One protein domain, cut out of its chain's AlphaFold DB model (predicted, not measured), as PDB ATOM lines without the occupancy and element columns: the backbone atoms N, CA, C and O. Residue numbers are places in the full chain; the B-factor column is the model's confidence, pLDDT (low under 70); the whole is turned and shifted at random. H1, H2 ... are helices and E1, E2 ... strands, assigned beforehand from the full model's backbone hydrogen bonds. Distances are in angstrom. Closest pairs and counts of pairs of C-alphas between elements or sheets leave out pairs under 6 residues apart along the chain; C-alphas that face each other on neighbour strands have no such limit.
ATOM      1  N   PHE A  27      -4.776  34.995   6.599       53.00
ATOM      2  CA  PHE A  27      -4.694  36.008   7.657       53.00
ATOM      3  C   PHE A  27      -3.440  36.894   7.553       53.00
ATOM      4  O   PHE A  27      -3.534  38.113   7.721       53.00
ATOM      5  N   THR A  28      -2.282  36.342   7.176       59.56
ATOM      6  CA  THR A  28      -1.041  37.132   7.050       59.56
ATOM      7  C   THR A  28      -1.067  38.104   5.866       59.56
ATOM      8  O   THR A  28      -0.506  39.202   5.930       59.56
ATOM      9  N   ALA A  29      -1.799  37.767   4.800       64.62
ATOM     10  CA  ALA A  29      -1.968  38.660   3.654       64.62
ATOM     11  C   ALA A  29      -2.721  39.942   4.043       64.62
ATOM     12  O   ALA A  29      -2.333  41.039   3.637       64.62
ATOM     13  N   ALA A  30      -3.762  39.817   4.874       68.50
ATOM     14  CA  ALA A  30      -4.541  40.955   5.356       68.50
ATOM     15  C   ALA A  30      -3.704  41.901   6.237       68.50
ATOM     16  O   ALA A  30      -3.850  43.121   6.133       68.50
ATOM     17  N   PHE A  31      -2.786  41.360   7.046       74.19
ATOM     18  CA  PHE A  31      -1.867  42.163   7.858       74.19
ATOM     19  C   PHE A  31      -0.933  43.021   6.992       74.19
ATOM     20  O   PHE A  31      -0.829  44.231   7.202       74.19
ATOM     21  N   ASN A  32      -0.310  42.433   5.971       76.31
ATOM     22  CA  ASN A  32       0.619  43.166   5.109       76.31
ATOM     23  C   ASN A  32      -0.090  44.183   4.202       76.31
ATOM     24  O   ASN A  32       0.386  45.306   4.037       76.31
ATOM     25  N   LEU A  33      -1.273  43.856   3.673       81.50
ATOM     26  CA  LEU A  33      -2.076  44.812   2.899       81.50
ATOM     27  C   LEU A  33      -2.583  45.981   3.758       81.50
ATOM     28  O   LEU A  33      -2.739  47.101   3.265       81.50
ATOM     29  N   ASN A  34      -2.790  45.760   5.057       85.38
ATOM     30  CA  ASN A  34      -3.159  46.824   5.982       85.38
ATOM     31  C   ASN A  34      -2.070  47.906   6.099       85.38
ATOM     32  O   ASN A  34      -2.404  49.074   6.303       85.38
ATOM     33  N   LEU A  35      -0.791  47.554   5.920       85.62
ATOM     34  CA  LEU A  35       0.301  48.529   5.898       85.62
ATOM     35  C   LEU A  35       0.162  49.494   4.712       85.62
ATOM     36  O   LEU A  35       0.155  50.705   4.914       85.62
ATOM     37  N   LEU A  36      -0.047  48.969   3.500       86.69
ATOM     38  CA  LEU A  36      -0.288  49.784   2.301       86.69
ATOM     39  C   LEU A  36      -1.527  50.678   2.463       86.69
ATOM     40  O   LEU A  36      -1.502  51.860   2.123       86.69
ATOM     41  N   ARG A  37      -2.595  50.143   3.067       88.06
ATOM     42  CA  ARG A  37      -3.809  50.907   3.386       88.06
ATOM     43  C   ARG A  37      -3.527  52.077   4.335       88.06
ATOM     44  O   ARG A  37      -4.070  53.162   4.134       88.06
ATOM     45  N   ARG A  38      -2.702  51.874   5.370       93.06
ATOM     46  CA  ARG A  38      -2.299  52.952   6.287       93.06
ATOM     47  C   ARG A  38      -1.439  53.991   5.585       93.06
ATOM     48  O   ARG A  38      -1.688  55.170   5.782       93.06
ATOM     49  N   ILE A  39      -0.512  53.578   4.725       90.00
ATOM     50  CA  ILE A  39       0.320  54.506   3.947       90.00
ATOM     51  C   ILE A  39      -0.550  55.385   3.033       90.00
ATOM     52  O   ILE A  39      -0.376  56.600   3.027       90.00
ATOM     53  N   ASN A  40      -1.547  54.817   2.345       90.94
ATOM     54  CA  ASN A  40      -2.507  55.612   1.566       90.94
ATOM     55  C   ASN A  40      -3.234  56.649   2.432       90.94
ATOM     56  O   ASN A  40      -3.374  57.803   2.039       90.94
ATOM     57  N   LYS A  41      -3.686  56.241   3.624       91.31
ATOM     58  CA  LYS A  41      -4.455  57.106   4.526       91.31
ATOM     59  C   LYS A  41      -3.604  58.198   5.179       91.31
ATOM     60  O   LYS A  41      -4.076  59.318   5.328       91.31
ATOM     61  N   GLU A  42      -2.407  57.854   5.635       95.06
ATOM     62  CA  GLU A  42      -1.589  58.708   6.506       95.06
ATOM     63  C   GLU A  42      -0.580  59.545   5.716       95.06
ATOM     64  O   GLU A  42      -0.270  60.659   6.125       95.06
ATOM     65  N   LEU A  43      -0.096  59.039   4.577       93.88
ATOM     66  CA  LEU A  43       0.923  59.700   3.753       93.88
ATOM     67  C   LEU A  43       0.383  60.176   2.397       93.88
ATOM     68  O   LEU A  43       1.144  60.705   1.593       93.88
ATOM     69  N   GLY A  44      -0.913  59.983   2.121       89.50
ATOM     70  CA  GLY A  44      -1.536  60.399   0.861       89.50
ATOM     71  C   GLY A  44      -1.087  59.591  -0.360       89.50
ATOM     72  O   GLY A  44      -1.158  60.084  -1.482       89.50
ATOM     73  N   ALA A  45      -0.600  58.364  -0.159       89.69
ATOM     74  CA  ALA A  45      -0.241  57.476  -1.261       89.69
ATOM     75  C   ALA A  45      -1.479  56.919  -1.995       89.69
ATOM     76  O   ALA A  45      -2.615  57.028  -1.529       89.69
ATOM     77  N   ASN A  46      -1.255  56.289  -3.150       88.75
ATOM     78  CA  ASN A  46      -2.296  55.791  -4.054       88.75
ATOM     79  C   ASN A  46      -2.128  54.303  -4.419       88.75
ATOM     80  O   ASN A  46      -2.440  53.891  -5.537       88.75
ATOM     81  N   PHE A  47      -1.639  53.478  -3.490       87.94
ATOM     82  CA  PHE A  47      -1.485  52.042  -3.718       87.94
ATOM     83  C   PHE A  47      -2.842  51.367  -3.950       87.94
ATOM     84  O   PHE A  47      -3.711  51.388  -3.077       87.94
ATOM     85  N   ASP A  48      -3.003  50.701  -5.091       86.75
ATOM     86  CA  ASP A  48      -4.137  49.812  -5.340       86.75
ATOM     87  C   ASP A  48      -3.823  48.411  -4.805       86.75
ATOM     88  O   ASP A  48      -3.058  47.652  -5.405       86.75
ATOM     89  N   LEU A  49      -4.434  48.071  -3.670       84.25
ATOM     90  CA  LEU A  49      -4.241  46.807  -2.956       84.25
ATOM     91  C   LEU A  49      -4.542  45.574  -3.823       84.25
ATOM     92  O   LEU A  49      -3.950  44.523  -3.588       84.25
ATOM     93  N   GLN A  50      -5.414  45.684  -4.833       83.56
ATOM     94  CA  GLN A  50      -5.745  44.559  -5.719       83.56
ATOM     95  C   GLN A  50      -4.572  44.165  -6.627       83.56
ATOM     96  O   GLN A  50      -4.482  43.018  -7.078       83.56
ATOM     97  N   ASN A  51      -3.636  45.092  -6.853       85.44
ATOM     98  CA  ASN A  51      -2.433  44.841  -7.637       85.44
ATOM     99  C   ASN A  51      -1.301  44.230  -6.808       85.44
ATOM    100  O   ASN A  51      -0.271  43.898  -7.383       85.44
ATOM    101  N   PHE A  52      -1.461  44.027  -5.500       82.75
ATOM    102  CA  PHE A  52      -0.431  43.413  -4.664       82.75
ATOM    103  C   PHE A  52      -0.810  41.981  -4.289       82.75
ATOM    104  O   PHE A  52      -1.885  41.713  -3.755       82.75
ATOM    105  N   LYS A  53       0.097  41.034  -4.555       81.25
ATOM    106  CA  LYS A  53      -0.012  39.649  -4.082       81.25
ATOM    107  C   LYS A  53       0.929  39.438  -2.908       81.25
ATOM    108  O   LYS A  53       2.120  39.709  -3.007       81.25
ATOM    109  N   HIS A  54       0.392  38.884  -1.836       79.69
ATOM    110  CA  HIS A  54       1.187  38.411  -0.720       79.69
ATOM    111  C   HIS A  54       1.921  37.108  -1.078       79.69
ATOM    112  O   HIS A  54       1.315  36.186  -1.634       79.69
ATOM    113  N   HIS A  55       3.216  37.048  -0.777       76.56
ATOM    114  CA  HIS A  55       4.066  35.880  -0.982       76.56
ATOM    115  C   HIS A  55       4.921  35.640   0.261       76.56
ATOM    116  O   HIS A  55       5.670  36.523   0.676       76.56
ATOM    117  N   GLU A  56       4.815  34.450   0.844       75.19
ATOM    118  CA  GLU A  56       5.619  34.046   1.995       75.19
ATOM    119  C   GLU A  56       6.700  33.063   1.571       75.19
ATOM    120  O   GLU A  56       6.466  32.171   0.755       75.19
ATOM    121  N   VAL A  57       7.883  33.227   2.155       76.50
ATOM    122  CA  VAL A  57       9.012  32.321   1.992       76.50
ATOM    123  C   VAL A  57       9.503  31.940   3.377       76.50
ATOM    124  O   VAL A  57       9.831  32.803   4.190       76.50
ATOM    125  N   TYR A  58       9.584  30.640   3.629       69.81
ATOM    126  CA  TYR A  58      10.210  30.094   4.822       69.81
ATOM    127  C   TYR A  58      11.534  29.440   4.439       69.81
ATOM    128  O   TYR A  58      11.585  28.642   3.503       69.81
ATOM    129  N   ASP A  59      12.597  29.786   5.159       75.19
ATOM    130  CA  ASP A  59      13.903  29.147   5.044       75.19
ATOM    131  C   ASP A  59      14.100  28.176   6.223       75.19
ATOM    132  O   ASP A  59      14.338  28.620   7.351       75.19
ATOM    133  N   PRO A  60      14.034  26.850   5.990       70.62
ATOM    134  CA  PRO A  60      14.197  25.850   7.041       70.62
ATOM    135  C   PRO A  60      15.596  25.803   7.658       70.62
ATOM    136  O   PRO A  60      15.728  25.373   8.804       70.62
ATOM    137  N   GLN A  61      16.635  26.221   6.927       71.19
ATOM    138  CA  GLN A  61      18.010  26.176   7.427       71.19
ATOM    139  C   GLN A  61      18.263  27.306   8.424       71.19
ATOM    140  O   GLN A  61      18.782  27.063   9.516       71.19
ATOM    141  N   SER A  62      17.844  28.528   8.090       74.75
ATOM    142  CA  SER A  62      17.945  29.662   9.018       74.75
ATOM    143  C   SER A  62      16.812  29.697  10.050       74.75
ATOM    144  O   SER A  62      16.978  30.273  11.123       74.75
ATOM    145  N   GLY A  63      15.676  29.051   9.772       69.25
ATOM    146  CA  GLY A  63      14.457  29.149  10.578       69.25
ATOM    147  C   GLY A  63      13.731  30.486  10.410       69.25
ATOM    148  O   GLY A  63      12.943  30.861  11.275       69.25
ATOM    149  N   THR A  64      14.018  31.222   9.334       72.88
ATOM    150  CA  THR A  64      13.480  32.568   9.107       72.88
ATOM    151  C   THR A  64      12.264  32.513   8.196       72.88
ATOM    152  O   THR A  64      12.334  31.964   7.096       72.88
ATOM    153  N   ALA A  65      11.178  33.165   8.603       75.50
ATOM    154  CA  ALA A  65      10.081  33.497   7.705       75.50
ATOM    155  C   ALA A  65      10.216  34.914   7.164       75.50
ATOM    156  O   ALA A  65      10.542  35.853   7.892       75.50
ATOM    157  N   LYS A  66       9.954  35.062   5.870       78.38
ATOM    158  CA  LYS A  66       9.943  36.335   5.159       78.38
ATOM    159  C   LYS A  66       8.621  36.471   4.427       78.38
ATOM    160  O   LYS A  66       8.152  35.522   3.804       78.38
ATOM    161  N   SER A  67       8.048  37.664   4.476       77.31
ATOM    162  CA  SER A  67       6.845  38.004   3.728       77.31
ATOM    163  C   SER A  67       7.131  39.156   2.773       77.31
ATOM    164  O   SER A  67       7.817  40.116   3.127       77.31
ATOM    165  N   PHE A  68       6.613  39.036   1.554       81.25
ATOM    166  CA  PHE A  68       6.781  39.991   0.468       81.25
ATOM    167  C   PHE A  68       5.419  40.384  -0.113       81.25
ATOM    168  O   PHE A  68       4.505  39.562  -0.231       81.25
ATOM    169  N   LEU A  69       5.300  41.643  -0.538       83.81
ATOM    170  CA  LEU A  69       4.197  42.126  -1.369       83.81
ATOM    171  C   LEU A  69       4.714  42.320  -2.794       83.81
ATOM    172  O   LEU A  69       5.530  43.201  -3.051       83.81
ATOM    173  N   ILE A  70       4.245  41.485  -3.717       83.75
ATOM    174  CA  ILE A  70       4.659  41.509  -5.122       83.75
ATOM    175  C   ILE A  70       3.626  42.305  -5.921       83.75
ATOM    176  O   ILE A  70       2.448  41.933  -5.944       83.75
ATOM    177  N   SER A  71       4.062  43.379  -6.588       83.31
ATOM    178  CA  SER A  71       3.215  44.112  -7.535       83.31
ATOM    179  C   SER A  71       2.931  43.257  -8.773       83.31
ATOM    180  O   SER A  71       3.834  42.666  -9.361       83.31
ATOM    181  N   ARG A  72       1.664  43.203  -9.184       81.25
ATOM    182  CA  ARG A  72       1.176  42.546 -10.408       81.25
ATOM    183  C   ARG A  72       1.130  43.486 -11.610       81.25
ATOM    184  O   ARG A  72       0.820  43.040 -12.710       81.25
TER     185      ARG A  72
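Overview. This is residues 27 to 72 of the 75 residues of the protein "Methyltransf_33 domain-containing protein" of Bacteroidetes bacterium 4484_249 (UniProt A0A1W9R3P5). A long two-stranded hairpin, E1 and E2, has a single helix, H1, set beside its open end, and the two parts overlap only in part along the length of the domain. The turn end of the hairpin, residues 59 to 64, stands free and sticks out at one end; the last turn of H1 with Gly 44 makes the other end, and from there the link folds back to E1. The printed part has 46 residues with one named helix and two named strands, in the order H1, E1, E2 along the chain; the sheet has the order E1 - E2, antiparallel, and the class is mixed, helices and strands. The whole is loose, with a radius of gyration of the C-alphas of 12.5 A, and elongated, with spans of 40 by 21 by 16 A.

Along the chain. Strand E1 is residues 52 to 59, 22.4 A from first to last C-alpha, and begins at C-alpha 52 at (-0.431, 43.413, -4.664). Strand E2 is residues 64 to 71, 22.7 A long, and ends at C-alpha 71 at (3.215, 44.112, -7.535). Helix H1 is residues 27 to 43, 24.7 A long, and begins at C-alpha 27 at (-4.694, 36.008, 7.657).

Arrangement. E1 and E2 form a hairpin of antiparallel neighbours, with 158 degrees between their N-to-C directions. The C-alphas of Phe 52 and Ser 71 face each other at 4.7 A, and those of Asp 59 and Thr 64 at 5.3 A. N 55 and O 68 are within hydrogen-bond range at 2.9 A, as are N 66 and O 57 at 2.8 A. The closest C-alphas of H1 and E1 are those of Ala 29 and His 54, 5.4 A apart. The closest C-alphas of H1 and E2 are those of Asn 32 and Leu 69, 7.5 A apart. The pairs of C-alphas within 10 A between H1 and the sheet are made by residues 28 to 36 of H1. In the backbone of H1, 11 of 13 O i to N i+4 pairs are within hydrogen-bond range.

Size, cuts and confidence. The two C-alphas farthest apart, those of Gly 44 and Gln 61, are 40.0 A apart. The printed part has no cut. The link from E1 to E2 has 4 residues and is tight; the link from H1 to E1 has 8 residues and is short. The mean pLDDT of the printed part is 80.3, and residues 27 to 30, residue 58 and residue 63 are under 70.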